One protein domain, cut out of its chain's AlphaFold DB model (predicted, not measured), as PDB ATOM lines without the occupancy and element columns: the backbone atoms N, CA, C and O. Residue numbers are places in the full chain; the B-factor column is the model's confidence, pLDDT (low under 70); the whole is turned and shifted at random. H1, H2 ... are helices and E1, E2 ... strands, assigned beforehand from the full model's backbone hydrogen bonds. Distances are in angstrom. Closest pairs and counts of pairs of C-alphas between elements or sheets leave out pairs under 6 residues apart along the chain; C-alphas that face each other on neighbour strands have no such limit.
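AT A GLANCE: This is residues 38 to 127 of the 135 residues of an uncharacterized protein of Nocardia sp. CS682 (UniProt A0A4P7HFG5). A strongly twisted sheet of five strands is curled like part of a barrel and wraps round one helix, H1, which packs in its hollow; a four-residue helix, H2, sits beside the strands. Residues 94 to 101, in the long link from E3 to E4, stick out from this body. The printed part has 90 residues, with E1, E2, H1, H2, E3, E4 and E5 along the chain; the sheet's order is E2, E1, E3, E4, E5, all antiparallel. The class is mixed, helices and strands, and the whole is compact, with a radius of gyration of the C-alphas of 13.4 A and an elongated outline of 44 by 28 by 21 A.

IN THESE COORDINATES: E1, residues 38 to 45, begins with C-alpha 38 at (55.654, -92.277, 63.054) and is 22.9 A long. E2 is residues 57 to 60. H1, residues 63 to 73, is 15.7 A long from C-alpha 63 at (54.967, -91.739, 71.167). H2 is residues 76 to 79. E3, residues 84 to 92, spans 26.2 A, and E4, residues 105 to 112, spans 23.0 A. E5, residues 119 to 121, ends with C-alpha 121 at (53.405, -97.628, 81.122).

HOW THE PARTS SIT: In the sheet, E2 and E1 form a hairpin, with N 39 and O 60 2.8 A apart, within hydrogen-bond range. E1 and E3 are antiparallel at 154 degrees, with N 42 and O 87 at 2.8 A. E3, E4 and E5 form a meander, each strand the antiparallel neighbour of the one before, with N 86 and O 108 at 2.8 A and N 111 and O 120 at 2.9 A. The pairing is staggered: E4 pairs with E3 over residues 105 to 109 and with E5 over residues 110 to 112. Residues 106 to 107 of E4 also pair, antiparallel, with residues 125 to 126. H1 is on one face of the sheet, making two layers, and the sheet curls round it; the closest C-alphas are Ala 60 and Ala 66 for E2, and Cys 71 and Val 119 for E5, each pair 5.3 A apart. H2 stands at the sheet's level, 1.0 A high. E2, H1, H2 and E3 form a split strand-helix-strand unit, two strands running the same way with E1 between them, and its crossover is right-handed. Every O i to N i+4 pair in H1 is within hydrogen-bond range; H2 is too short for one.

THE WHOLE: The C-alphas of Gly 96 and Ser 115, the two farthest apart, are 45.5 A from each other. The printed part has no cut. The links E1 to E2 and E3 to E4 are long. The mean pLDDT of the printed part is 73.2, and residues 46 to 57, 80 to 82 and 91 to 104 are under 70.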
ATOM      1  N   VAL A  38      56.668 -91.604  62.241       75.25
ATOM      2  CA  VAL A  38      55.654 -92.277  63.054       75.25
ATOM      3  C   VAL A  38      56.323 -93.217  64.047       75.25
ATOM      4  O   VAL A  38      57.412 -93.746  63.800       75.25
ATOM      5  N   TRP A  39      55.669 -93.398  65.181       77.12
ATOM      6  CA  TRP A  39      55.993 -94.399  66.176       77.12
ATOM      7  C   TRP A  39      55.054 -95.575  66.012       77.12
ATOM      8  O   TRP A  39      53.851 -95.385  65.878       77.12
ATOM      9  N   THR A  40      55.614 -96.776  66.036       81.31
ATOM     10  CA  THR A  40      54.857 -98.018  66.178       81.31
ATOM     11  C   THR A  40      55.127 -98.558  67.570       81.31
ATOM     12  O   THR A  40      56.280 -98.863  67.883       81.31
ATOM     13  N   VAL A  41      54.087 -98.655  68.393       79.75
ATOM     14  CA  VAL A  41      54.147 -99.188  69.756       79.75
ATOM     15  C   VAL A  41      53.476-100.553  69.780       79.75
ATOM     16  O   VAL A  41      52.319-100.678  69.385       79.75
ATOM     17  N   SER A  42      54.200-101.569  70.230       81.38
ATOM     18  CA  SER A  42      53.724-102.940  70.425       81.38
ATOM     19  C   SER A  42      53.989-103.402  71.856       81.38
ATOM     20  O   SER A  42      54.677-102.728  72.618       81.38
ATOM     21  N   VAL A  43      53.436-104.548  72.236       79.88
ATOM     22  CA  VAL A  43      53.575-105.119  73.582       79.88
ATOM     23  C   VAL A  43      54.419-106.386  73.511       79.88
ATOM     24  O   VAL A  43      54.193-107.233  72.646       79.88
ATOM     25  N   VAL A  44      55.386-106.518  74.416       74.81
ATOM     26  CA  VAL A  44      56.341-107.634  74.486       74.81
ATOM     27  C   VAL A  44      56.463-108.167  75.916       74.81
ATOM     28  O   VAL A  44      56.233-107.435  76.878       74.81
ATOM     29  N   ILE A  45      56.848-109.437  76.058       73.12
ATOM     30  CA  ILE A  45      57.109-110.093  77.347       73.12
ATOM     31  C   ILE A  45      58.603-110.422  77.484       73.12
ATOM     32  O   ILE A  45      59.222-110.929  76.551       73.12
ATOM     33  N   SER A  46      59.192-110.128  78.641       64.62
ATOM     34  CA  SER A  46      60.565-110.502  78.985       64.62
ATOM     35  C   SER A  46      60.570-111.909  79.575       64.62
ATOM     36  O   SER A  46      60.012-112.119  80.649       64.62
ATOM     37  N   GLY A  47      61.191-112.872  78.890       52.84
ATOM     38  CA  GLY A  47      61.406-114.213  79.446       52.84
ATOM     39  C   GLY A  47      61.356-115.375  78.460       52.84
ATOM     40  O   GLY A  47      61.799-116.464  78.809       52.84
ATOM     41  N   GLU A  48      60.882-115.184  77.229       44.56
ATOM     42  CA  GLU A  48      60.749-116.311  76.305       44.56
ATOM     43  C   GLU A  48      60.945-115.843  74.862       44.56
ATOM     44  O   GLU A  48      60.148-115.094  74.302       44.56
ATOM     45  N   ARG A  49      62.066-116.263  74.266       43.62
ATOM     46  CA  ARG A  49      62.520-115.848  72.927       43.62
ATOM     47  C   ARG A  49      61.568-116.282  71.798       43.62
ATOM     48  O   ARG A  49      61.717-115.799  70.682       43.62
ATOM     49  N   ASP A  50      60.615-117.165  72.105       41.00
ATOM     50  CA  ASP A  50      59.724-117.844  71.155       41.00
ATOM     51  C   ASP A  50      58.225-117.599  71.403       41.00
ATOM     52  O   ASP A  50      57.384-118.170  70.704       41.00
ATOM     53  N   THR A  51      57.851-116.735  72.350       42.53
ATOM     54  CA  THR A  51      56.430-116.419  72.563       42.53
ATOM     55  C   THR A  51      56.035-115.315  71.589       42.53
ATOM     56  O   THR A  51      56.633-114.238  71.632       42.53
ATOM     57  N   PRO A  52      55.075-115.545  70.669       41.47
ATOM     58  CA  PRO A  52      54.702-114.542  69.686       41.47
ATOM     59  C   PRO A  52      54.097-113.337  70.409       41.47
ATOM     60  O   PRO A  52      52.925-113.330  70.781       41.47
ATOM     61  N   ALA A  53      54.919-112.311  70.613       50.41
ATOM     62  CA  ALA A  53      54.508-111.003  71.084       50.41
ATOM     63  C   ALA A  53      53.644-110.355  69.995       50.41
ATOM     64  O   ALA A  53      54.139-109.695  69.084       50.41
ATOM     65  N   SER A  54      52.343-110.621  70.032       52.41
ATOM     66  CA  SER A  54      51.373-109.965  69.160       52.41
ATOM     67  C   SER A  54      50.111-109.649  69.948       52.41
ATOM     68  O   SER A  54      49.054-110.245  69.760       52.41
ATOM     69  N   ALA A  55      50.244-108.683  70.853       55.47
ATOM     70  CA  ALA A  55      49.120-107.923  71.377       55.47
ATOM     71  C   ALA A  55      49.081-106.571  70.647       55.47
ATOM     72  O   ALA A  55      49.429-105.540  71.204       55.47
ATOM     73  N   GLY A  56      48.730-106.604  69.355       62.03
ATOM     74  CA  GLY A  56      48.482-105.410  68.541       62.03
ATOM     75  C   GLY A  56      49.683-104.473  68.333       62.03
ATOM     76  O   GLY A  56      50.765-104.629  68.895       62.03
ATOM     77  N   ALA A  57      49.487-103.478  67.471       69.69
ATOM     78  CA  ALA A  57      50.406-102.361  67.320       69.69
ATOM     79  C   ALA A  57      49.595-101.083  67.113       69.69
ATOM     80  O   ALA A  57      48.650-101.076  66.322       69.69
ATOM     81  N   VAL A  58      49.972-100.014  67.806       74.94
ATOM     82  CA  VAL A  58      49.403 -98.681  67.605       74.94
ATOM     83  C   VAL A  58      50.430 -97.827  66.881       74.94
ATOM     84  O   VAL A  58      51.606 -97.808  67.250       74.94
ATOM     85  N   VAL A  59      49.983 -97.125  65.839       75.88
ATOM     86  CA  VAL A  59      50.820 -96.214  65.059       75.88
ATOM     87  C   VAL A  59      50.323 -94.790  65.245       75.88
ATOM     88  O   VAL A  59      49.189 -94.487  64.882       75.88
ATOM     89  N   ALA A  60      51.173 -93.905  65.760       74.50
ATOM     90  CA  ALA A  60      50.868 -92.480  65.872       74.50
ATOM     91  C   ALA A  60      52.107 -91.617  65.600       74.50
ATOM     92  O   ALA A  60      53.245 -92.084  65.645       74.50
ATOM     93  N   ALA A  61      51.899 -90.335  65.295       77.50
ATOM     94  CA  ALA A  61      53.000 -89.379  65.145       77.50
ATOM     95  C   ALA A  61      53.687 -89.065  66.490       77.50
ATOM     96  O   ALA A  61      54.864 -88.699  66.518       77.50
ATOM     97  N   ASP A  62      52.953 -89.240  67.589       83.44
ATOM     98  CA  ASP A  62      53.400 -89.022  68.959       83.44
ATOM     99  C   ASP A  62      53.550 -90.359  69.701       83.44
ATOM    100  O   ASP A  62      52.715 -91.253  69.562       83.44
ATOM    101  N   LEU A  63      54.645 -90.505  70.451       84.88
ATOM    102  CA  LEU A  63      54.967 -91.739  71.167       84.88
ATOM    103  C   LEU A  63      54.013 -91.984  72.338       84.88
ATOM    104  O   LEU A  63      53.538 -93.106  72.504       84.88
ATOM    105  N   GLU A  64      53.738 -90.949  73.130       87.81
ATOM    106  CA  GLU A  64      52.906 -91.061  74.327       87.81
ATOM    107  C   GLU A  64      51.462 -91.348  73.926       87.81
ATOM    108  O   GLU A  64      50.850 -92.258  74.471       87.81
ATOM    109  N   LEU A  65      50.957 -90.694  72.875       84.81
ATOM    110  CA  LEU A  65      49.621 -90.991  72.352       84.81
ATOM    111  C   LEU A  65      49.483 -92.458  71.911       84.81
ATOM    112  O   LEU A  65      48.478 -93.101  72.214       84.81
ATOM    113  N   ALA A  66      50.476 -92.997  71.196       84.69
ATOM    114  CA  ALA A  66      50.450 -94.404  70.791       84.69
ATOM    115  C   ALA A  66      50.492 -95.351  72.002       84.69
ATOM    116  O   ALA A  66      49.837 -96.395  72.001       84.69
ATOM    117  N   ALA A  67      51.247 -94.983  73.035       88.19
ATOM    118  CA  ALA A  67      51.384 -95.746  74.266       88.19
ATOM    119  C   ALA A  67      50.102 -95.739  75.102       88.19
ATOM    120  O   ALA A  67      49.647 -96.799  75.523       88.19
ATOM    121  N   GLU A  68      49.488 -94.571  75.287       87.56
ATOM    122  CA  GLU A  68      48.214 -94.399  75.988       87.56
ATOM    123  C   GLU A  68      47.100 -95.195  75.305       87.56
ATOM    124  O   GLU A  68      46.355 -95.914  75.972       87.56
ATOM    125  N   GLN A  69      47.024 -95.132  73.973       85.75
ATOM    126  CA  GLN A  69      46.077 -95.932  73.196       85.75
ATOM    127  C   GLN A  69      46.329 -97.429  73.372       85.75
ATOM    128  O   GLN A  69      45.380 -98.185  73.562       85.75
ATOM    129  N   MET A  70      47.590 -97.868  73.355       85.44
ATOM    130  CA  MET A  70      47.913 -99.272  73.605       85.44
ATOM    131  C   MET A  70      47.486 -99.697  75.017       85.44
ATOM    132  O   MET A  70      46.777-100.688  75.167       85.44
ATOM    133  N   CYS A  71      47.844 -98.922  76.041       86.56
ATOM    134  CA  CYS A  71      47.463 -99.163  77.433       86.56
ATOM    135  C   CYS A  71      45.943 -99.241  77.627       86.56
ATOM    136  O   CYS A  71      45.463-100.139  78.313       86.56
ATOM    137  N   ALA A  72      45.176 -98.359  76.981       86.00
ATOM    138  CA  ALA A  72      43.715 -98.359  77.056       86.00
ATOM    139  C   ALA A  72      43.066 -99.630  76.473       86.00
ATOM    140  O   ALA A  72      41.917 -99.936  76.792       86.00
ATOM    141  N   HIS A  73      43.782-100.359  75.615       80.75
ATOM    142  CA  HIS A  73      43.300-101.572  74.956       80.75
ATOM    143  C   HIS A  73      43.869-102.866  75.544       80.75
ATOM    144  O   HIS A  73      43.464-103.951  75.120       80.75
ATOM    145  N   LEU A  74      44.786-102.772  76.507       81.50
ATOM    146  CA  LEU A  74      45.358-103.931  77.172       81.50
ATOM    147  C   LEU A  74      44.435-104.460  78.264       81.50
ATOM    148  O   LEU A  74      43.875-103.700  79.050       81.50
ATOM    149  N   ASP A  75      44.333-105.783  78.329       78.50
ATOM    150  CA  ASP A  75      43.676-106.474  79.430       78.50
ATOM    151  C   ASP A  75      44.553-106.373  80.697       78.50
ATOM    152  O   ASP A  75      45.695-106.850  80.677       78.50
ATOM    153  N   PRO A  76      44.074-105.759  81.796       78.00
ATOM    154  CA  PRO A  76      44.833-105.661  83.041       78.00
ATOM    155  C   PRO A  76      45.249-107.019  83.617       78.00
ATOM    156  O   PRO A  76      46.343-107.133  84.181       78.00
ATOM    157  N   ASP A  77      44.434-108.061  83.429       75.38
ATOM    158  CA  ASP A  77      44.715-109.401  83.958       75.38
ATOM    159  C   ASP A  77      45.938-110.034  83.273       75.38
ATOM    160  O   ASP A  77      46.649-110.845  83.872       75.38
ATOM    161  N   LEU A  78      46.250-109.607  82.044       71.69
ATOM    162  CA  LEU A  78      47.456-110.011  81.321       71.69
ATOM    163  C   LEU A  78      48.725-109.479  82.013       71.69
ATOM    164  O   LEU A  78      49.731-110.182  82.101       71.69
ATOM    165  N   ILE A  79      48.675-108.242  82.518       74.25
ATOM    166  CA  ILE A  79      49.834-107.474  83.005       74.25
ATOM    167  C   ILE A  79      50.158-107.766  84.478       74.25
ATOM    168  O   ILE A  79      51.305-107.603  84.905       74.25
ATOM    169  N   GLY A  80      49.182-108.248  85.254       64.69
ATOM    170  CA  GLY A  80      49.305-108.477  86.700       64.69
ATOM    171  C   GLY A  80      50.418-109.444  87.132       64.69
ATOM    172  O   GLY A  80      50.823-109.434  88.294       64.69
ATOM    173  N   HIS A  81      50.957-110.247  86.211       65.94
ATOM    174  CA  HIS A  81      52.038-111.200  86.480       65.94
ATOM    175  C   HIS A  81      53.458-110.632  86.298       65.94
ATOM    176  O   HIS A  81      54.433-111.331  86.578       65.94
ATOM    177  N   GLY A  82      53.587-109.363  85.891       65.06
ATOM    178  CA  GLY A  82      54.878-108.727  85.618       65.06
ATOM    179  C   GLY A  82      55.533-109.228  84.326       65.06
ATOM    180  O   GLY A  82      55.028-110.119  83.652       65.06
ATOM    181  N   GLY A  83      56.653-108.611  83.944       75.69
ATOM    182  CA  GLY A  83      57.418-109.013  82.756       75.69
ATOM    183  C   GLY A  83      56.883-108.490  81.419       75.69
ATOM    184  O   GLY A  83      57.433-108.855  80.386       75.69
ATOM    185  N   TRP A  84      55.871-107.621  81.411       82.75
ATOM    186  CA  TRP A  84      55.332-107.006  80.194       82.75
ATOM    187  C   TRP A  84      55.907-105.611  79.954       82.75
ATOM    188  O   TRP A  84      56.108-104.834  80.889       82.75
ATOM    189  N   TYR A  85      56.146-105.286  78.689       84.75
ATOM    190  CA  TYR A  85      56.738-104.027  78.253       84.75
ATOM    191  C   TYR A  85      56.043-103.527  76.992       84.75
ATOM    192  O   TYR A  85      55.624-104.316  76.147       84.75
ATOM    193  N   LEU A  86      55.984-102.211  76.826       87.50
ATOM    194  CA  LEU A  86      55.804-101.603  75.517       87.50
ATOM    195  C   LEU A  86      57.149-101.544  74.803       87.50
ATOM    196  O   LEU A  86      58.154-101.177  75.408       87.50
ATOM    197  N   LEU A  87      57.148-101.860  73.514       85.06
ATOM    198  CA  LEU A  87      58.250-101.662  72.587       85.06
ATOM    199  C   LEU A  87      57.823-100.618  71.562       85.06
ATOM    200  O   LEU A  87      56.892-100.834  70.791       85.06
ATOM    201  N   ALA A  88      58.527 -99.497  71.525       86.19
ATOM    202  CA  ALA A  88      58.324 -98.463  70.531       86.19
ATOM    203  C   ALA A  88      59.453 -98.478  69.508       86.19
ATOM    204  O   ALA A  88      60.637 -98.425  69.845       86.19
ATOM    205  N   THR A  89      59.074 -98.496  68.239       81.12
ATOM    206  CA  THR A  89      59.987 -98.376  67.105       81.12
ATOM    207  C   THR A  89      59.638 -97.122  66.327       81.12
ATOM    208  O   THR A  89      58.470 -96.849  66.040       81.12
ATOM    209  N   ARG A  90      60.654 -96.325  65.999       77.00
ATOM    210  CA  ARG A  90      60.475 -95.171  65.120       77.00
ATOM    211  C   ARG A  90      60.826 -95.569  63.702       77.00
ATOM    212  O   ARG A  90      61.998 -95.829  63.427       77.00
ATOM    213  N   ASP A  91      59.838 -95.558  62.814       67.00
ATOM    214  CA  ASP A  91      60.086 -95.713  61.385       67.00
ATOM    215  C   ASP A  91      59.943 -94.364  60.670       67.00
ATOM    216  O   ASP A  91      59.126 -93.498  61.010       67.00
ATOM    217  N   THR A  92      60.782 -94.178  59.663       57.19
ATOM    218  CA  THR A  92      60.625 -93.121  58.674       57.19
ATOM    219  C   THR A  92      59.809 -93.700  57.534       57.19
ATOM    220  O   THR A  92      60.333 -94.472  56.729       57.19
ATOM    221  N   ALA A  93      58.534 -93.320  57.440       50.72
ATOM    222  CA  ALA A  93      57.685 -93.743  56.337       50.72
ATOM    223  C   ALA A  93      58.275 -93.217  55.013       50.72
ATOM    224  O   ALA A  93      58.088 -92.056  54.651       50.72
ATOM    225  N   GLY A  94      59.043 -94.053  54.302       46.62
ATOM    226  CA  GLY A  94      59.524 -93.747  52.951       46.62
ATOM    227  C   GLY A  94      60.963 -94.109  52.572       46.62
ATOM    228  O   GLY A  94      61.339 -93.797  51.443       46.62
ATOM    229  N   ALA A  95      61.778 -94.754  53.415       41.22
ATOM    230  CA  ALA A  95      63.196 -94.984  53.094       41.22
ATOM    231  C   ALA A  95      63.620 -96.464  53.085       41.22
ATOM    232  O   ALA A  95      64.400 -96.888  53.927       41.22
ATOM    233  N   GLY A  96      63.196 -97.223  52.067       47.34
ATOM    234  CA  GLY A  96      63.797 -98.524  51.731       47.34
ATOM    235  C   GLY A  96      63.772 -99.561  52.863       47.34
ATOM    236  O   GLY A  96      63.094 -99.392  53.869       47.34
ATOM    237  N   LYS A  97      64.478-100.684  52.682       44.06
ATOM    238  CA  LYS A  97      64.644-101.672  53.761       44.06
ATOM    239  C   LYS A  97      65.229-100.972  55.001       44.06
ATOM    240  O   LYS A  97      66.223-100.258  54.825       44.06
ATOM    241  N   PRO A  98      64.698-101.225  56.213       44.22
ATOM    242  CA  PRO A  98      65.293-100.733  57.448       44.22
ATOM    243  C   PRO A  98      66.786-101.057  57.446       44.22
ATOM    244  O   PRO A  98      67.172-102.215  57.256       44.22
ATOM    245  N   ARG A  99      67.643-100.044  57.606       42.19
ATOM    246  CA  ARG A  99      69.065-100.301  57.831       42.19
ATOM    247  C   ARG A  99      69.167-100.970  59.206       42.19
ATOM    248  O   ARG A  99      68.732-100.352  60.184       42.19
ATOM    249  N   PRO A 100      69.705-102.199  59.309       40.78
ATOM    250  CA  PRO A 100      69.903-102.827  60.609       40.78
ATOM    251  C   PRO A 100      70.729-101.881  61.495       40.78
ATOM    252  O   PRO A 100      71.766-101.383  61.059       40.78
ATOM    253  N   GLY A 101      70.211-101.563  62.687       44.81
ATOM    254  CA  GLY A 101      70.872-100.693  63.670       44.81
ATOM    255  C   GLY A 101      70.555 -99.189  63.618       44.81
ATOM    256  O   GLY A 101      71.269 -98.423  64.254       44.81
ATOM    257  N   THR A 102      69.528 -98.730  62.885       46.78
ATOM    258  CA  THR A 102      69.180 -97.280  62.827       46.78
ATOM    259  C   THR A 102      67.812 -96.887  63.388       46.78
ATOM    260  O   THR A 102      67.580 -95.701  63.619       46.78
ATOM    261  N   ALA A 103      66.918 -97.842  63.650       56.19
ATOM    262  CA  ALA A 103      65.671 -97.552  64.348       56.19
ATOM    263  C   ALA A 103      65.953 -97.491  65.854       56.19
ATOM    264  O   ALA A 103      66.336 -98.496  66.447       56.19
ATOM    265  N   ALA A 104      65.783 -96.318  66.466       67.69
ATOM    266  CA  ALA A 104      65.796 -96.213  67.918       67.69
ATOM    267  C   ALA A 104      64.631 -97.049  68.465       67.69
ATOM    268  O   ALA A 104      63.470 -96.766  68.160       67.69
ATOM    269  N   GLN A 105      64.963 -98.091  69.221       79.50
ATOM    270  CA  GLN A 105      63.998 -98.901  69.948       79.50
ATOM    271  C   GLN A 105      63.936 -98.389  71.381       79.50
ATOM    272  O   GLN A 105      64.968 -98.240  72.042       79.50
ATOM    273  N   LEU A 106      62.731 -98.083  71.845       86.56
ATOM    274  CA  LEU A 106      62.479 -97.702  73.226       86.56
ATOM    275  C   LEU A 106      61.610 -98.767  73.874       86.56
ATOM    276  O   LEU A 106      60.728 -99.326  73.229       86.56
ATOM    277  N   VAL A 107      61.840 -99.016  75.152       87.44
ATOM    278  CA  VAL A 107      61.020 -99.902  75.968       87.44
ATOM    279  C   VAL A 107      60.514 -99.173  77.198       87.44
ATOM    280  O   VAL A 107      61.233 -98.357  77.775       87.44
ATOM    281  N   ALA A 108      59.286 -99.467  77.602       89.38
ATOM    282  CA  ALA A 108      58.708 -98.994  78.853       89.38
ATOM    283  C   ALA A 108      58.035-100.173  79.566       89.38
ATOM    284  O   ALA A 108      57.288-100.910  78.923       89.38
ATOM    285  N   PRO A 109      58.279-100.391  80.869       89.81
ATOM    286  CA  PRO A 109      57.611-101.460  81.606       89.81
ATOM    287  C   PRO A 109      56.115-101.167  81.727       89.81
ATOM    288  O   PRO A 109      55.729-100.015  81.905       89.81
ATOM    289  N   LEU A 110      55.282-102.200  81.660       87.56
ATOM    290  CA  LEU A 110      53.848-102.098  81.917       87.56
ATOM    291  C   LEU A 110      53.538-102.467  83.368       87.56
ATOM    292  O   LEU A 110      54.172-103.340  83.960       87.56
ATOM    293  N   SER A 111      52.540-101.802  83.938       88.31
ATOM    294  CA  SER A 111      52.019-102.102  85.270       88.31
ATOM    295  C   SER A 111      50.537-101.768  85.354       88.31
ATOM    296  O   SER A 111      50.059-100.895  84.635       88.31
ATOM    297  N   CYS A 112      49.819-102.418  86.263       89.50
ATOM    298  CA  CYS A 112      48.454-102.033  86.599       89.50
ATOM    299  C   CYS A 112      48.471-100.988  87.713       89.50
ATOM    300  O   CYS A 112      49.105-101.187  88.753       89.50
ATOM    301  N   GLU A 113      47.759 -99.885  87.511       89.25
ATOM    302  CA  GLU A 113      47.557 -98.872  88.532       89.25
ATOM    303  C   GLU A 113      46.678 -99.447  89.663       89.25
ATOM    304  O   GLU A 113      45.525 -99.806  89.417       89.25
ATOM    305  N   PRO A 114      47.166 -99.513  90.919       84.88
ATOM    306  CA  PRO A 114      46.452-100.202  91.999       84.88
ATOM    307  C   PRO A 114      45.090 -99.598  92.358       84.88
ATOM    308  O   PRO A 114      44.227-100.296  92.883       84.88
ATOM    309  N   SER A 115      44.902 -98.298  92.124       88.00
ATOM    310  CA  SER A 115      43.675 -97.577  92.477       88.00
ATOM    311  C   SER A 115      42.547 -97.751  91.466       88.00
ATOM    312  O   SER A 115      41.381 -97.677  91.847       88.00
ATOM    313  N   THR A 116      42.877 -97.941  90.190       87.38
ATOM    314  CA  THR A 116      41.904 -97.936  89.086       87.38
ATOM    315  C   THR A 116      41.856 -99.259  88.331       87.38
ATOM    316  O   THR A 116      40.889 -99.513  87.619       87.38
ATOM    317  N   GLY A 117      42.884-100.100  88.474       85.12
ATOM    318  CA  GLY A 117      43.083-101.286  87.645       85.12
ATOM    319  C   GLY A 117      43.503-100.960  86.209       85.12
ATOM    320  O   GLY A 117      43.618-101.874  85.399       85.12
ATOM    321  N   ALA A 118      43.734 -99.686  85.872       88.06
ATOM    322  CA  ALA A 118      44.136 -99.289  84.530       88.06
ATOM    323  C   ALA A 118      45.556 -99.769  84.220       88.06
ATOM    324  O   ALA A 118      46.445 -99.708  85.071       88.06
ATOM    325  N   VAL A 119      45.792-100.214  82.988       88.19
ATOM    326  CA  VAL A 119      47.153-100.477  82.518       88.19
ATOM    327  C   VAL A 119      47.836 -99.142  82.246       88.19
ATOM    328  O   VAL A 119      47.287 -98.274  81.570       88.19
ATOM    329  N   ILE A 120      49.040 -98.979  82.779       91.12
ATOM    330  CA  ILE A 120      49.893 -97.810  82.578       91.12
ATOM    331  C   ILE A 120      51.286 -98.267  82.152       91.12
ATOM    332  O   ILE A 120      51.725 -99.372  82.489       91.12
ATOM    333  N   HIS A 121      52.002 -97.404  81.437       90.69
ATOM    334  CA  HIS A 121      53.405 -97.628  81.122       90.69
ATOM    335  C   HIS A 121      54.304 -96.780  82.023       90.69
ATOM    336  O   HIS A 121      53.968 -95.671  82.436       90.69
ATOM    337  N   GLY A 122      55.475 -97.320  82.333       89.94
ATOM    338  CA  GLY A 122      56.529 -96.621  83.037       89.94
ATOM    339  C   GLY A 122      57.349 -95.733  82.108       89.94
ATOM    340  O   GLY A 122      56.967 -95.393  80.987       89.94
ATOM    341  N   ARG A 123      58.533 -95.361  82.592       91.56
ATOM    342  CA  ARG A 123      59.460 -94.507  81.854       91.56
ATOM    343  C   ARG A 123      60.059 -95.241  80.653       91.56
ATOM    344  O   ARG A 123      60.585 -96.340  80.809       91.56
ATOM    345  N   TRP A 124      60.088 -94.562  79.508       90.38
ATOM    346  CA  TRP A 124      60.822 -95.008  78.329       90.38
ATOM    347  C   TRP A 124      62.333 -95.028  78.555       90.38
ATOM    348  O   TRP A 124      62.940 -94.042  78.987       90.38
ATOM    349  N   THR A 125      62.949 -96.145  78.192       86.38
ATOM    350  CA  THR A 125      64.397 -96.343  78.146       86.38
ATOM    351  C   THR A 125      64.798 -96.883  76.782       86.38
ATOM    352  O   THR A 125      64.007 -97.546  76.121       86.38
ATOM    353  N   VAL A 126      66.028 -96.617  76.346       84.00
ATOM    354  CA  VAL A 126      66.554 -97.243  75.126       84.00
ATOM    355  C   VAL A 126      66.621 -98.751  75.342       84.00
ATOM    356  O   VAL A 126      67.092 -99.198  76.388       84.00
ATOM    357  N   ALA A 127      66.128 -99.519  74.372       74.25
ATOM    358  CA  ALA A 127      66.308-100.960  74.353       74.25
ATOM    359  C   ALA A 127      67.785-101.245  74.047       74.25
ATOM    360  O   ALA A 127      68.204-101.239  72.891       74.25
TER     361      ALA A 127